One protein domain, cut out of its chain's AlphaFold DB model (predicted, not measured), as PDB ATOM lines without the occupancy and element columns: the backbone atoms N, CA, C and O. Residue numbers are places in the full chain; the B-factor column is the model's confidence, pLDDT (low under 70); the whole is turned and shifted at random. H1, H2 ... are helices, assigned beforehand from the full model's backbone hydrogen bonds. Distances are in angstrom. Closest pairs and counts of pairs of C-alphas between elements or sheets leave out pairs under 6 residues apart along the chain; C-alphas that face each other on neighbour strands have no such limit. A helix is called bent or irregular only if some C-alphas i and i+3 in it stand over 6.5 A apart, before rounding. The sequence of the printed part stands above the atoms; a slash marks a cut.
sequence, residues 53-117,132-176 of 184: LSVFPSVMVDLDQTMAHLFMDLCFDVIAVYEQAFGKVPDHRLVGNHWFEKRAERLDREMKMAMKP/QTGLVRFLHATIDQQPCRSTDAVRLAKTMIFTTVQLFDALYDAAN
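Overview. This is residues 53 to 117 and 132 to 176 of the 184 residues of an uncharacterized protein of Methylomonas koyamae (UniProt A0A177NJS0). One long helix, H6, runs through the middle, with H2, H5 and H4 round it, nearly aligned; H1 folds back on H2. H2, H5 and H6 make an up-and-down bundle, each running against the one before. The printed part has 110 residues, with six named helices, H1 to H6 in order, and no named strand: all helix, compact (radius of gyration of the C-alphas 14.2 A), spanning 42 by 28 by 22 A.

Arrangement. Start at the hub H6, residues 151 to 176. H2, residues 65 to 86, touches it at Phe 71 and Ala 157, closest C-alphas 6.4 A, a shallow tilt of 21 degrees, the same way. H5, residues 133 to 145, forms a hairpin with it, C-alphas 140 and 158 closest at 5.8 A. H4, residues 98 to 114, touches H6 opposite ways, C-alphas 114 and 156 closest at 6.4 A. H3, residues 92 to 95, touches H6 at residues 171 to 175 alone, C-alphas 95 and 175 closest at 5.6 A. H1, residues 53 to 61, forms a hairpin with H2, C-alphas 57 and 68 closest at 5.2 A. Every O i to N i+4 pair is within hydrogen-bond range in H2, H5 and H6, 4 of 5 in H1 and 12 of 13 in H4; H3 is too short for one.

Along the chain. Find C-alpha 53 at (31.663, -18.499, -35.989), where H1 begins; it is only just irregular, C-alphas 53 and 56 being 6.7 A apart. H6 runs 38.0 A to C-alpha 176 at (15.727, -2.404, -45.622); H2 measures 31.4 A.

Size, cuts and confidence. Residues 118 to 131 are cut out, C-alphas 117 and 132 standing 27.2 A apart. The links printed whole are tight. Confidence is under 70 at residues 96 to 98, 100 to 102 and 104 to 117.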
ATOM      1  N   LEU A  53      31.751 -17.187 -36.644       91.44
ATOM      2  CA  LEU A  53      31.663 -18.499 -35.989       91.44
ATOM      3  C   LEU A  53      32.927 -19.347 -36.160       91.44
ATOM      4  O   LEU A  53      33.014 -20.434 -35.596       91.44
ATOM      5  N   SER A  54      33.901 -18.911 -36.960       89.88
ATOM      6  CA  SER A  54      35.131 -19.687 -37.170       89.88
ATOM      7  C   SER A  54      36.392 -18.835 -37.190       89.88
ATOM      8  O   SER A  54      37.316 -19.131 -36.439       89.88
ATOM      9  N   VAL A  55      36.443 -17.769 -37.995       88.25
ATOM     10  CA  VAL A  55      37.660 -16.942 -38.111       88.25
ATOM     11  C   VAL A  55      37.924 -16.134 -36.840       88.25
ATOM     12  O   VAL A  55      39.044 -16.119 -36.347       88.25
ATOM     13  N   PHE A  56      36.917 -15.462 -36.283       88.56
ATOM     14  CA  PHE A  56      37.114 -14.674 -35.062       88.56
ATOM     15  C   PHE A  56      37.473 -15.540 -33.846       88.56
ATOM     16  O   PHE A  56      38.475 -15.230 -33.194       88.56
ATOM     17  N   PRO A  57      36.751 -16.643 -33.553       88.94
ATOM     18  CA  PRO A  57      37.112 -17.516 -32.444       88.94
ATOM     19  C   PRO A  57      38.514 -18.110 -32.594       88.94
ATOM     20  O   PRO A  57      39.226 -18.189 -31.599       88.94
ATOM     21  N   SER A  58      38.953 -18.482 -33.806       88.50
ATOM     22  CA  SER A  58      40.276 -19.096 -33.990       88.50
ATOM     23  C   SER A  58      41.424 -18.157 -33.617       88.50
ATOM     24  O   SER A  58      42.367 -18.591 -32.966       88.50
ATOM     25  N   VAL A  59      41.310 -16.863 -33.935       85.94
ATOM     26  CA  VAL A  59      42.290 -15.841 -33.521       85.94
ATOM     27  C   VAL A  59      42.307 -15.661 -31.998       85.94
ATOM     28  O   VAL A  59      43.333 -15.311 -31.419       85.94
ATOM     29  N   MET A  60      41.175 -15.892 -31.332       84.88
ATOM     30  CA  MET A  60      41.049 -15.731 -29.885       84.88
ATOM     31  C   MET A  60      41.544 -16.949 -29.101       84.88
ATOM     32  O   MET A  60      42.083 -16.773 -28.012       84.88
ATOM     33  N   VAL A  61      41.409 -18.160 -29.656       88.94
ATOM     34  CA  VAL A  61      41.901 -19.406 -29.038       88.94
ATOM     35  C   VAL A  61      43.397 -19.323 -28.731       88.94
ATOM     36  O   VAL A  61      43.819 -19.791 -27.675       88.94
ATOM     37  N   ASP A  62      44.174 -18.670 -29.598       84.62
ATOM     38  CA  ASP A  62      45.615 -18.469 -29.405       84.62
ATOM     39  C   ASP A  62      45.946 -17.570 -28.196       84.62
ATOM     40  O   ASP A  62      47.056 -17.632 -27.663       84.62
ATOM     41  N   LEU A  63      45.000 -16.737 -27.747       85.31
ATOM     42  CA  LEU A  63      45.163 -15.854 -26.589       85.31
ATOM     43  C   LEU A  63      44.564 -16.446 -25.311       85.31
ATOM     44  O   LEU A  63      45.206 -16.404 -24.261       85.31
ATOM     45  N   ASP A  64      43.324 -16.933 -25.384       91.94
ATOM     46  CA  ASP A  64      42.598 -17.536 -24.267       91.94
ATOM     47  C   ASP A  64      41.411 -18.367 -24.788       91.94
ATOM     48  O   ASP A  64      40.423 -17.838 -25.307       91.94
ATOM     49  N   GLN A  65      41.496 -19.690 -24.634       92.81
ATOM     50  CA  GLN A  65      40.469 -20.619 -25.109       92.81
ATOM     51  C   GLN A  65      39.114 -20.412 -24.417       92.81
ATOM     52  O   GLN A  65      38.068 -20.541 -25.051       92.81
ATOM     53  N   THR A  66      39.104 -20.101 -23.120       94.25
ATOM     54  CA  THR A  66      37.857 -19.888 -22.379       94.25
ATOM     55  C   THR A  66      37.145 -18.636 -22.878       94.25
ATOM     56  O   THR A  66      35.932 -18.662 -23.083       94.25
ATOM     57  N   MET A  67      37.895 -17.568 -23.148       94.06
ATOM     58  CA  MET A  67      37.356 -16.356 -23.757       94.06
ATOM     59  C   MET A  67      36.825 -16.618 -25.172       94.06
ATOM     60  O   MET A  67      35.764 -16.109 -25.523       94.06
ATOM     61  N   ALA A  68      37.503 -17.458 -25.963       93.69
ATOM     62  CA  ALA A  68      37.028 -17.845 -27.291       93.69
ATOM     63  C   ALA A  68      35.690 -18.604 -27.246       93.69
ATOM     64  O   ALA A  68      34.812 -18.350 -28.070       93.69
ATOM     65  N   HIS A  69      35.507 -19.501 -26.271       94.56
ATOM     66  CA  HIS A  69      34.228 -20.184 -26.058       94.56
ATOM     67  C   HIS A  69      33.121 -19.206 -25.664       94.56
ATOM     68  O   HIS A  69      32.078 -19.194 -26.312       94.56
ATOM     69  N   LEU A  70      33.386 -18.324 -24.694       95.56
ATOM     70  CA  LEU A  70      32.429 -17.286 -24.316       95.56
ATOM     71  C   LEU A  70      32.059 -16.401 -25.512       95.56
ATOM     72  O   LEU A  70      30.893 -16.092 -25.722       95.56
ATOM     73  N   PHE A  71      33.035 -16.005 -26.327       95.00
ATOM     74  CA  PHE A  71      32.781 -15.207 -27.519       95.00
ATOM     75  C   PHE A  71      31.822 -15.901 -28.502       95.00
ATOM     76  O   PHE A  71      30.959 -15.234 -29.076       95.00
ATOM     77  N   MET A  72      31.931 -17.222 -28.682       95.25
ATOM     78  CA  MET A  72      30.983 -17.975 -29.513       95.25
ATOM     79  C   MET A  72      29.570 -17.973 -28.922       95.25
ATOM     80  O   MET A  72      28.616 -17.748 -29.668       95.25
ATOM     81  N   ASP A  73      29.437 -18.143 -27.604       95.31
ATOM     82  CA  ASP A  73      28.139 -18.069 -26.917       95.31
ATOM     83  C   ASP A  73      27.506 -16.679 -27.092       95.31
ATOM     84  O   ASP A  73      26.327 -16.547 -27.421       95.31
ATOM     85  N   LEU A  74      28.311 -15.620 -26.977       96.38
ATOM     86  CA  LEU A  74      27.852 -14.248 -27.188       96.38
ATOM     87  C   LEU A  74      27.496 -13.961 -28.653       96.38
ATOM     88  O   LEU A  74      26.576 -13.190 -28.918       96.38
ATOM     89  N   CYS A  75      28.179 -14.580 -29.621       96.00
ATOM     90  CA  CYS A  75      27.771 -14.493 -31.025       96.00
ATOM     91  C   CYS A  75      26.400 -15.132 -31.247       96.00
ATOM     92  O   CYS A  75      25.593 -14.577 -31.994       96.00
ATOM     93  N   PHE A  76      26.120 -16.262 -30.593       96.12
ATOM     94  CA  PHE A  76      24.790 -16.860 -30.624       96.12
ATOM     95  C   PHE A  76      23.739 -15.925 -30.010       96.12
ATOM     96  O   PHE A  76      22.715 -15.690 -30.654       96.12
ATOM     97  N   ASP A  77      24.017 -15.328 -28.844       96.19
ATOM     98  CA  ASP A  77      23.128 -14.336 -28.220       96.19
ATOM     99  C   ASP A  77      22.808 -13.193 -29.198       96.19
ATOM    100  O   ASP A  77      21.643 -12.837 -29.367       96.19
ATOM    101  N   VAL A  78      23.809 -12.658 -29.909       96.25
ATOM    102  CA  VAL A  78      23.595 -11.618 -30.930       96.25
ATOM    103  C   VAL A  78      22.696 -12.123 -32.062       96.25
ATOM    104  O   VAL A  78      21.700 -11.472 -32.372       96.25
ATOM    105  N   ILE A  79      22.998 -13.279 -32.662       96.00
ATOM    106  CA  ILE A  79      22.198 -13.835 -33.768       96.00
ATOM    107  C   ILE A  79      20.733 -13.990 -33.336       96.00
ATOM    108  O   ILE A  79      19.830 -13.506 -34.017       96.00
ATOM    109  N   ALA A  80      20.502 -14.623 -32.185       95.44
ATOM    110  CA  ALA A  80      19.167 -14.887 -31.667       95.44
ATOM    111  C   ALA A  80      18.416 -13.598 -31.294       95.44
ATOM    112  O   ALA A  80      17.228 -13.477 -31.596       95.44
ATOM    113  N   VAL A  81      19.095 -12.612 -30.692       95.06
ATOM    114  CA  VAL A  81      18.502 -11.304 -30.368       95.06
ATOM    115  C   VAL A  81      18.042 -10.586 -31.633       95.06
ATOM    116  O   VAL A  81      16.911 -10.098 -31.673       95.06
ATOM    117  N   TYR A  82      18.875 -10.545 -32.677       93.94
ATOM    118  CA  TYR A  82      18.503  -9.894 -33.932       93.94
ATOM    119  C   TYR A  82      17.372 -10.634 -34.648       93.94
ATOM    120  O   TYR A  82      16.430  -9.984 -35.102       93.94
ATOM    121  N   GLU A  83      17.406 -11.971 -34.703       92.31
ATOM    122  CA  GLU A  83      16.315 -12.741 -35.311       92.31
ATOM    123  C   GLU A  83      14.978 -12.532 -34.594       92.31
ATOM    124  O   GLU A  83      13.936 -12.403 -35.242       92.31
ATOM    125  N   GLN A  84      15.007 -12.458 -33.264       92.06
ATOM    126  CA  GLN A  84      13.812 -12.270 -32.454       92.06
ATOM    127  C   GLN A  84      13.255 -10.846 -32.549       92.06
ATOM    128  O   GLN A  84      12.038 -10.664 -32.611       92.06
ATOM    129  N   ALA A  85      14.123  -9.832 -32.536       90.88
ATOM    130  CA  ALA A  85      13.695  -8.437 -32.490       90.88
ATOM    131  C   ALA A  85      13.418  -7.835 -33.874       90.88
ATOM    132  O   ALA A  85      12.512  -7.014 -34.020       90.88
ATOM    133  N   PHE A  86      14.184  -8.248 -34.883       89.81
ATOM    134  CA  PHE A  86      14.161  -7.678 -36.231       89.81
ATOM    135  C   PHE A  86      13.802  -8.713 -37.306       89.81
ATOM    136  O   PHE A  86      13.873  -8.429 -38.499       89.81
ATOM    137  N   GLY A  87      13.383  -9.917 -36.913       89.25
ATOM    138  CA  GLY A  87      13.029 -10.986 -37.841       89.25
ATOM    139  C   GLY A  87      14.250 -11.680 -38.444       89.25
ATOM    140  O   GLY A  87      15.394 -11.319 -38.189       89.25
ATOM    141  N   LYS A  88      13.999 -12.709 -39.264       89.50
ATOM    142  CA  LYS A  88      15.043 -13.584 -39.827       89.50
ATOM    143  C   LYS A  88      16.168 -12.798 -40.488       89.50
ATOM    144  O   LYS A  88      15.898 -11.839 -41.213       89.50
ATOM    145  N   VAL A  89      17.394 -13.302 -40.350       89.25
ATOM    146  CA  VAL A  89      18.567 -12.677 -40.972       89.25
ATOM    147  C   VAL A  89      18.324 -12.440 -42.471       89.25
ATOM    148  O   VAL A  89      17.830 -13.343 -43.162       89.25
ATOM    149  N   PRO A  90      18.628 -11.249 -43.017       88.81
ATOM    150  CA  PRO A  90      18.477 -10.994 -44.442       88.81
ATOM    151  C   PRO A  90      19.258 -11.998 -45.291       88.81
ATOM    152  O   PRO A  90      20.335 -12.443 -44.909       88.81
ATOM    153  N   ASP A  91      18.735 -12.358 -46.460       86.75
ATOM    154  CA  ASP A  91      19.411 -13.285 -47.373       86.75
ATOM    155  C   ASP A  91      20.562 -12.576 -48.115       86.75
ATOM    156  O   ASP A  91      20.399 -11.448 -48.591       86.75
ATOM    157  N   HIS A  92      21.722 -13.224 -48.251       80.31
ATOM    158  CA  HIS A  92      22.872 -12.686 -48.987       80.31
ATOM    159  C   HIS A  92      22.522 -12.306 -50.431       80.31
ATOM    160  O   HIS A  92      23.099 -11.363 -50.972       80.31
ATOM    161  N   ARG A  93      21.533 -12.969 -51.043       80.56
ATOM    162  CA  ARG A  93      21.023 -12.639 -52.382       80.56
ATOM    163  C   ARG A  93      20.336 -11.278 -52.431       80.56
ATOM    164  O   ARG A  93      20.414 -10.602 -53.452       80.56
ATOM    165  N   LEU A  94      19.697 -10.858 -51.336       77.44
ATOM    166  CA  LEU A  94      19.042  -9.552 -51.238       77.44
ATOM    167  C   LEU A  94      20.065  -8.434 -51.051       77.44
ATOM    168  O   LEU A  94      19.966  -7.395 -51.697       77.44
ATOM    169  N   VAL A  95      21.068  -8.648 -50.197       75.62
ATOM    170  CA  VAL A  95      22.042  -7.609 -49.810       75.62
ATOM    171  C   VAL A  95      23.254  -7.558 -50.758       75.62
ATOM    172  O   VAL A  95      23.884  -6.515 -50.908       75.62
ATOM    173  N   GLY A  96      23.512  -8.629 -51.514       68.50
ATOM    174  CA  GLY A  96      24.541  -8.732 -52.555       68.50
ATOM    175  C   GLY A  96      25.969  -8.780 -52.007       68.50
ATOM    176  O   GLY A  96      26.353  -7.947 -51.201       68.50
ATOM    177  N   ASN A  97      26.792  -9.712 -52.489       63.22
ATOM    178  CA  ASN A  97      28.103 -10.058 -51.902       63.22
ATOM    179  C   ASN A  97      29.049  -8.870 -51.612       63.22
ATOM    180  O   ASN A  97      29.788  -8.899 -50.631       63.22
ATOM    181  N   HIS A  98      28.964  -7.788 -52.392       66.38
ATOM    182  CA  HIS A  98      29.779  -6.583 -52.204       66.38
ATOM    183  C   HIS A  98      29.525  -5.841 -50.881       66.38
ATOM    184  O   HIS A  98      30.357  -5.029 -50.471       66.38
ATOM    185  N   TRP A  99      28.372  -6.052 -50.228       73.62
ATOM    186  CA  TRP A  99      28.078  -5.429 -48.932       73.62
ATOM    187  C   TRP A  99      29.081  -5.914 -47.884       73.62
ATOM    188  O   TRP A  99      29.664  -5.110 -47.157       73.62
ATOM    189  N   PHE A 100      29.315  -7.229 -47.870       69.44
ATOM    190  CA  PHE A 100      30.173  -7.884 -46.903       69.44
ATOM    191  C   PHE A 100      31.636  -7.564 -47.187       69.44
ATOM    192  O   PHE A 100      32.360  -7.234 -46.262       69.44
ATOM    193  N   GLU A 101      32.055  -7.552 -48.454       68.56
ATOM    194  CA  GLU A 101      33.426  -7.195 -48.856       68.56
ATOM    195  C   GLU A 101      33.809  -5.774 -48.411       68.56
ATOM    196  O   GLU A 101      34.816  -5.580 -47.730       68.56
ATOM    197  N   LYS A 102      32.959  -4.775 -48.688       69.38
ATOM    198  CA  LYS A 102      33.193  -3.388 -48.239       69.38
ATOM    199  C   LYS A 102      33.234  -3.268 -46.718       69.38
ATOM    200  O   LYS A 102      33.963  -2.439 -46.168       69.38
ATOM    201  N   ARG A 103      32.432  -4.075 -46.022       70.44
ATOM    202  CA  ARG A 103      32.381  -4.075 -44.560       70.44
ATOM    203  C   ARG A 103      33.570  -4.822 -43.948       70.44
ATOM    204  O   ARG A 103      34.094  -4.360 -42.937       70.44
ATOM    205  N   ALA A 104      34.045  -5.882 -44.602       67.56
ATOM    206  CA  ALA A 104      35.225  -6.659 -44.244       67.56
ATOM    207  C   ALA A 104      36.509  -5.816 -44.302       67.56
ATOM    208  O   ALA A 104      37.377  -5.965 -43.451       67.56
ATOM    209  N   GLU A 105      36.614  -4.856 -45.227       69.44
ATOM    210  CA  GLU A 105      37.739  -3.908 -45.242       69.44
ATOM    211  C   GLU A 105      37.738  -2.941 -44.043       69.44
ATOM    212  O   GLU A 105      38.800  -2.603 -43.517       69.44
ATOM    213  N   ARG A 106      36.562  -2.458 -43.600       68.06
ATOM    214  CA  ARG A 106      36.456  -1.633 -42.373       68.06
ATOM    215  C   ARG A 106      36.800  -2.471 -41.146       68.06
ATOM    216  O   ARG A 106      37.567  -2.013 -40.305       68.06
ATOM    217  N   LEU A 107      36.299  -3.701 -41.114       67.69
ATOM    218  CA  LEU A 107      36.603  -4.686 -40.091       67.69
ATOM    219  C   LEU A 107      38.107  -4.974 -39.972       67.69
ATOM    220  O   LEU A 107      38.661  -4.882 -38.883       67.69
ATOM    221  N   ASP A 108      38.794  -5.264 -41.077       67.88
ATOM    222  CA  ASP A 108      40.237  -5.535 -41.071       67.88
ATOM    223  C   ASP A 108      41.034  -4.362 -40.470       67.88
ATOM    224  O   ASP A 108      41.959  -4.562 -39.680       67.88
ATOM    225  N   ARG A 109      40.630  -3.118 -40.764       69.19
ATOM    226  CA  ARG A 109      41.230  -1.923 -40.150       69.19
ATOM    227  C   ARG A 109      40.985  -1.853 -38.640       69.19
ATOM    228  O   ARG A 109      41.920  -1.537 -37.903       69.19
ATOM    229  N   GLU A 110      39.770  -2.149 -38.184       67.38
ATOM    230  CA  GLU A 110      39.398  -2.156 -36.759       67.38
ATOM    231  C   GLU A 110      40.130  -3.263 -35.986       67.38
ATOM    232  O   GLU A 110      40.730  -2.993 -34.944       67.38
ATOM    233  N   MET A 111      40.202  -4.478 -36.536       66.94
ATOM    234  CA  MET A 111      40.942  -5.591 -35.933       66.94
ATOM    235  C   MET A 111      42.436  -5.284 -35.833       66.94
ATOM    236  O   MET A 111      43.035  -5.448 -34.770       66.94
ATOM    237  N   LYS A 112      43.046  -4.750 -36.900       69.88
ATOM    238  CA  LYS A 112      44.456  -4.325 -36.883       69.88
ATOM    239  C   LYS A 112      44.733  -3.224 -35.863       69.88
ATOM    240  O   LYS A 112      45.863  -3.112 -35.394       69.88
ATOM    241  N   MET A 113      43.749  -2.389 -35.539       67.75
ATOM    242  CA  MET A 113      43.871  -1.379 -34.486       67.75
ATOM    243  C   MET A 113      43.789  -2.015 -33.094       67.75
ATOM    244  O   MET A 113      44.629  -1.705 -32.255       67.75
ATOM    245  N   ALA A 114      42.861  -2.946 -32.869       63.47
ATOM    246  CA  ALA A 114      42.681  -3.622 -31.579       63.47
ATOM    247  C   ALA A 114      43.830  -4.575 -31.201       63.47
ATOM    248  O   ALA A 114      44.117  -4.773 -30.016       63.47
ATOM    249  N   MET A 115      44.510  -5.138 -32.205       65.88
ATOM    250  CA  MET A 115      45.703  -5.972 -32.026       65.88
ATOM    251  C   MET A 115      46.982  -5.160 -31.769       65.88
ATOM    252  O   MET A 115      48.010  -5.738 -31.418       65.88
ATOM    253  N   LYS A 116      46.963  -3.826 -31.924       66.69
ATOM    254  CA  LYS A 116      48.105  -2.997 -31.520       66.69
ATOM    255  C   LYS A 116      48.146  -2.893 -29.991       66.69
ATOM    256  O   LYS A 116      47.098  -2.713 -29.371       66.69
ATOM    257  N   PRO A 117      49.337  -2.957 -29.371       55.81
ATOM    258  CA  PRO A 117      49.465  -2.782 -27.930       55.81
ATOM    259  C   PRO A 117      48.917  -1.409 -27.528       55.81
ATOM    260  O   PRO A 117      49.278  -0.386 -28.121       55.81
ATOM    261  N   GLN A 132      22.417  -0.075 -30.895       86.06
ATOM    262  CA  GLN A 132      22.414  -1.174 -29.926       86.06
ATOM    263  C   GLN A 132      23.394  -0.995 -28.761       86.06
ATOM    264  O   GLN A 132      23.987  -1.966 -28.278       86.06
ATOM    265  N   THR A 133      23.542   0.234 -28.257       86.31
ATOM    266  CA  THR A 133      24.394   0.528 -27.093       86.31
ATOM    267  C   THR A 133      24.015  -0.341 -25.886       86.31
ATOM    268  O   THR A 133      24.898  -0.814 -25.166       86.31
ATOM    269  N   GLY A 134      22.719  -0.596 -25.666       88.50
ATOM    270  CA  GLY A 134      22.255  -1.470 -24.583       88.50
ATOM    271  C   GLY A 134      22.787  -2.904 -24.702       88.50
ATOM    272  O   GLY A 134      23.328  -3.452 -23.737       88.50
ATOM    273  N   LEU A 135      22.699  -3.488 -25.901       92.62
ATOM    274  CA  LEU A 135      23.192  -4.837 -26.186       92.62
ATOM    275  C   LEU A 135      24.716  -4.907 -26.050       92.62
ATOM    276  O   LEU A 135      25.225  -5.785 -25.361       92.62
ATOM    277  N   VAL A 136      25.451  -3.959 -26.639       92.12
ATOM    278  CA  VAL A 136      26.921  -3.916 -26.544       92.12
ATOM    279  C   VAL A 136      27.367  -3.838 -25.086       92.12
ATOM    280  O   VAL A 136      28.224  -4.616 -24.667       92.12
ATOM    281  N   ARG A 137      26.749  -2.961 -24.284       91.88
ATOM    282  CA  ARG A 137      27.052  -2.842 -22.849       91.88
ATOM    283  C   ARG A 137      26.801  -4.145 -22.103       91.88
ATOM    284  O   ARG A 137      27.615  -4.522 -21.263       91.88
ATOM    285  N   PHE A 138      25.706  -4.838 -22.407       93.69
ATOM    286  CA  PHE A 138      25.400  -6.135 -21.809       93.69
ATOM    287  C   PHE A 138      26.453  -7.199 -22.158       93.69
ATOM    288  O   PHE A 138      26.955  -7.900 -21.275       93.69
ATOM    289  N   LEU A 139      26.830  -7.297 -23.435       95.00
ATOM    290  CA  LEU A 139      27.817  -8.267 -23.915       95.00
ATOM    291  C   LEU A 139      29.207  -7.978 -23.332       95.00
ATOM    292  O   LEU A 139      29.878  -8.885 -22.847       95.00
ATOM    293  N   HIS A 140      29.619  -6.707 -23.293       94.25
ATOM    294  CA  HIS A 140      30.875  -6.285 -22.665       94.25
ATOM    295  C   HIS A 140      30.897  -6.569 -21.167       94.25
ATOM    296  O   HIS A 140      31.901  -7.074 -20.675       94.25
ATOM    297  N   ALA A 141      29.797  -6.310 -20.455       94.00
ATOM    298  CA  ALA A 141      29.692  -6.641 -19.037       94.00
ATOM    299  C   ALA A 141      29.790  -8.154 -18.795       94.00
ATOM    300  O   ALA A 141      30.386  -8.577 -17.808       94.00
ATOM    301  N   THR A 142      29.249  -8.972 -19.705       94.94
ATOM    302  CA  THR A 142      29.384 -10.435 -19.636       94.94
ATOM    303  C   THR A 142      30.839 -10.867 -19.843       94.94
ATOM    304  O   THR A 142      31.339 -11.708 -19.101       94.94
ATOM    305  N   ILE A 143      31.553 -10.238 -20.785       94.50
ATOM    306  CA  ILE A 143      32.993 -10.465 -20.995       94.50
ATOM    307  C   ILE A 143      33.807 -10.061 -19.756       94.50
ATOM    308  O   ILE A 143      34.691 -10.803 -19.342       94.50
ATOM    309  N   ASP A 144      33.503  -8.918 -19.136       93.25
ATOM    310  CA  ASP A 144      34.217  -8.428 -17.946       93.25
ATOM    311  C   ASP A 144      34.049  -9.325 -16.715       93.25
ATOM    312  O   ASP A 144      34.901  -9.338 -15.828       93.25
ATOM    313  N   GLN A 145      32.947 -10.072 -16.649       93.12
ATOM    314  CA  GLN A 145      32.686 -11.017 -15.565       93.12
ATOM    315  C   GLN A 145      33.431 -12.343 -15.741       93.12
ATOM    316  O   GLN A 145      33.567 -13.087 -14.768       93.12
ATOM    317  N   GLN A 146      33.928 -12.646 -16.943       91.44
ATOM    318  CA  GLN A 146      34.667 -13.869 -17.214       91.44
ATOM    319  C   GLN A 146      36.090 -13.767 -16.650       91.44
ATOM    320  O   GLN A 146      36.868 -12.920 -17.096       91.44
ATOM    321  N   PRO A 147      36.493 -14.651 -15.718       89.06
ATOM    322  CA  PRO A 147      37.867 -14.674 -15.241       89.06
ATOM    323  C   PRO A 147      38.824 -14.962 -16.404       89.06
ATOM    324  O   PRO A 147      38.831 -16.062 -16.955       89.06
ATOM    325  N   CYS A 148      39.639 -13.975 -16.768       88.50
ATOM    326  CA  CYS A 148      40.645 -14.089 -17.816       88.50
ATOM    327  C   CYS A 148      41.917 -13.358 -17.386       88.50
ATOM    328  O   CYS A 148      41.874 -12.243 -16.865       88.50
ATOM    329  N   ARG A 149      43.069 -14.003 -17.580       82.25
ATOM    330  CA  ARG A 149      44.375 -13.425 -17.217       82.25
ATOM    331  C   ARG A 149      44.928 -12.505 -18.303       82.25
ATOM    332  O   ARG A 149      45.778 -11.670 -18.012       82.25
ATOM    333  N   SER A 150      44.470 -12.675 -19.540       86.12
ATOM    334  CA  SER A 150      44.937 -11.918 -20.693       86.12
ATOM    335  C   SER A 150      44.051 -10.697 -20.918       86.12
ATOM    336  O   SER A 150      42.946 -10.790 -21.452       86.12
ATOM    337  N   THR A 151      44.555  -9.519 -20.549       86.00
ATOM    338  CA  THR A 151      43.890  -8.242 -20.857       86.00
ATOM    339  C   THR A 151      43.731  -8.030 -22.363       86.00
ATOM    340  O   THR A 151      42.784  -7.381 -22.802       86.00
ATOM    341  N   ASP A 152      44.639  -8.598 -23.160       85.94
ATOM    342  CA  ASP A 152      44.572  -8.547 -24.618       85.94
ATOM    343  C   ASP A 152      43.447  -9.435 -25.165       85.94
ATOM    344  O   ASP A 152      42.745  -9.003 -26.076       85.94
ATOM    345  N   ALA A 153      43.205 -10.615 -24.576       88.31
ATOM    346  CA  ALA A 153      42.069 -11.467 -24.943       88.31
ATOM    347  C   ALA A 153      40.729 -10.785 -24.626       88.31
ATOM    348  O   ALA A 153      39.838 -10.764 -25.472       88.31
ATOM    349  N   VAL A 154      40.610 -10.158 -23.449       90.81
ATOM    350  CA  VAL A 154      39.420  -9.381 -23.054       90.81
ATOM    351  C   VAL A 154      39.170  -8.228 -24.031       90.81
ATOM    352  O   VAL A 154      38.059  -8.071 -24.537       90.81
ATOM    353  N   ARG A 155      40.206  -7.436 -24.346       88.06
ATOM    354  CA  ARG A 155      40.103  -6.325 -25.308       88.06
ATOM    355  C   ARG A 155      39.712  -6.823 -26.700       88.06
ATOM    356  O   ARG A 155      38.854  -6.220 -27.348       88.06
ATOM    357  N   LEU A 156      40.317  -7.920 -27.155       88.81
ATOM    358  CA  LEU A 156      40.008  -8.514 -28.450       88.81
ATOM    359  C   LEU A 156      38.555  -8.994 -28.505       88.81
ATOM    360  O   LEU A 156      37.854  -8.655 -29.455       88.81
ATOM    361  N   ALA A 157      38.079  -9.698 -27.474       92.12
ATOM    362  CA  ALA A 157      36.703 -10.173 -27.390       92.12
ATOM    363  C   ALA A 157      35.690  -9.026 -27.417       92.12
ATOM    364  O   ALA A 157      34.738  -9.068 -28.194       92.12
ATOM    365  N   LYS A 158      35.932  -7.958 -26.644       91.31
ATOM    366  CA  LYS A 158      35.089  -6.753 -26.657       91.31
ATOM    367  C   LYS A 158      35.056  -6.067 -28.019       91.31
ATOM    368  O   LYS A 158      33.991  -5.632 -28.456       91.31
ATOM    369  N   THR A 159      36.202  -5.991 -28.693       88.56
ATOM    370  CA  THR A 159      36.285  -5.410 -30.038       88.56
ATOM    371  C   THR A 159      35.509  -6.268 -31.033       88.56
ATOM    372  O   THR A 159      34.645  -5.758 -31.736       88.56
ATOM    373  N   MET A 160      35.775  -7.576 -31.067       89.88
ATOM    374  CA  MET A 160      35.125  -8.495 -32.001       89.88
ATOM    375  C   MET A 160      33.615  -8.565 -31.774       89.88
ATOM    376  O   MET A 160      32.871  -8.584 -32.748       89.88
ATOM    377  N   ILE A 161      33.136  -8.566 -30.524       92.56
ATOM    378  CA  ILE A 161      31.691  -8.630 -30.263       92.56
ATOM    379  C   ILE A 161      30.993  -7.334 -30.670       92.56
ATOM    380  O   ILE A 161      29.925  -7.371 -31.277       92.56
ATOM    381  N   PHE A 162      31.627  -6.193 -30.402       89.00
ATOM    382  CA  PHE A 162      31.137  -4.898 -30.847       89.00
ATOM    383  C   PHE A 162      31.042  -4.849 -32.370       89.00
ATOM    384  O   PHE A 162      29.986  -4.549 -32.922       89.00
ATOM    385  N   THR A 163      32.113  -5.248 -33.052       86.06
ATOM    386  CA  THR A 163      32.114  -5.410 -34.498       86.06
ATOM    387  C   THR A 163      30.968  -6.307 -34.960       86.06
ATOM    388  O   THR A 163      30.280  -5.946 -35.910       86.06
ATOM    389  N   THR A 164      30.758  -7.469 -34.337       91.00
ATOM    390  CA  THR A 164      29.684  -8.391 -34.727       91.00
ATOM    391  C   THR A 164      28.330  -7.688 -34.688       91.00
ATOM    392  O   THR A 164      27.619  -7.717 -35.690       91.00
ATOM    393  N   VAL A 165      28.008  -6.973 -33.605       91.69
ATOM    394  CA  VAL A 165      26.775  -6.166 -33.499       91.69
ATOM    395  C   VAL A 165      26.680  -5.147 -34.644       91.69
ATOM    396  O   VAL A 165      25.668  -5.072 -35.336       91.69
ATOM    397  N   GLN A 166      27.770  -4.444 -34.952       86.00
ATOM    398  CA  GLN A 166      27.805  -3.466 -36.045       86.00
ATOM    399  C   GLN A 166      27.666  -4.053 -37.450       86.00
ATOM    400  O   GLN A 166      27.219  -3.373 -38.384       86.00
ATOM    401  N   LEU A 167      28.097  -5.297 -37.641       86.44
ATOM    402  CA  LEU A 167      27.887  -6.033 -38.881       86.44
ATOM    403  C   LEU A 167      26.413  -6.417 -39.028       86.44
ATOM    404  O   LEU A 167      25.874  -6.297 -40.127       86.44
ATOM    405  N   PHE A 168      25.761  -6.806 -37.931       90.25
ATOM    406  CA  PHE A 168      24.327  -7.071 -37.905       90.25
ATOM    407  C   PHE A 168      23.502  -5.807 -38.174       90.25
ATOM    408  O   PHE A 168      22.660  -5.828 -39.071       90.25
ATOM    409  N   ASP A 169      23.793  -4.688 -37.509       88.00
ATOM    410  CA  ASP A 169      23.120  -3.409 -37.781       88.00
ATOM    411  C   ASP A 169      23.208  -3.023 -39.262       88.00
ATOM    412  O   ASP A 169      22.197  -2.755 -39.916       88.00
ATOM    413  N   ALA A 170      24.420  -3.071 -39.825       84.25
ATOM    414  CA  ALA A 170      24.648  -2.742 -41.227       84.25
ATOM    415  C   ALA A 170      23.932  -3.706 -42.189       84.25
ATOM    416  O   ALA A 170      23.444  -3.281 -43.239       84.25
ATOM    417  N   LEU A 171      23.870  -4.997 -41.852       86.81
ATOM    418  CA  LEU A 171      23.208  -6.013 -42.664       86.81
ATOM    419  C   LEU A 171      21.701  -5.750 -42.776       86.81
ATOM    420  O   LEU A 171      21.149  -5.772 -43.881       86.81
ATOM    421  N   TYR A 172      21.040  -5.490 -41.649       86.75
ATOM    422  CA  TYR A 172      19.605  -5.218 -41.632       86.75
ATOM    423  C   TYR A 172      19.273  -3.860 -42.271       86.75
ATOM    424  O   TYR A 172      18.331  -3.773 -43.060       86.75
ATOM    425  N   ASP A 173      20.090  -2.824 -42.055       84.06
ATOM    426  CA  ASP A 173      19.948  -1.533 -42.745       84.06
ATOM    427  C   ASP A 173      20.031  -1.670 -44.276       84.06
ATOM    428  O   ASP A 173      19.233  -1.087 -45.023       84.06
ATOM    429  N   ALA A 174      21.000  -2.449 -44.763       81.94
ATOM    430  CA  ALA A 174      21.207  -2.655 -46.191       81.94
ATOM    431  C   ALA A 174      20.052  -3.442 -46.832       81.94
ATOM    432  O   ALA A 174      19.654  -3.147 -47.963       81.94
ATOM    433  N   ALA A 175      19.478  -4.405 -46.108       83.50
ATOM    434  CA  ALA A 175      18.289  -5.131 -46.540       83.50
ATOM    435  C   ALA A 175      17.062  -4.210 -46.654       83.50
ATOM    436  O   ALA A 175      16.385  -4.209 -47.685       83.50
ATOM    437  N   ASN A 176      16.831  -3.366 -45.646       78.19
ATOM    438  CA  ASN A 176      15.727  -2.404 -45.622       78.19
ATOM    439  C   ASN A 176      15.822  -1.374 -46.754       78.19
ATOM    440  O   ASN A 176      14.836  -1.073 -47.429       78.19
TER     441      ASN A 176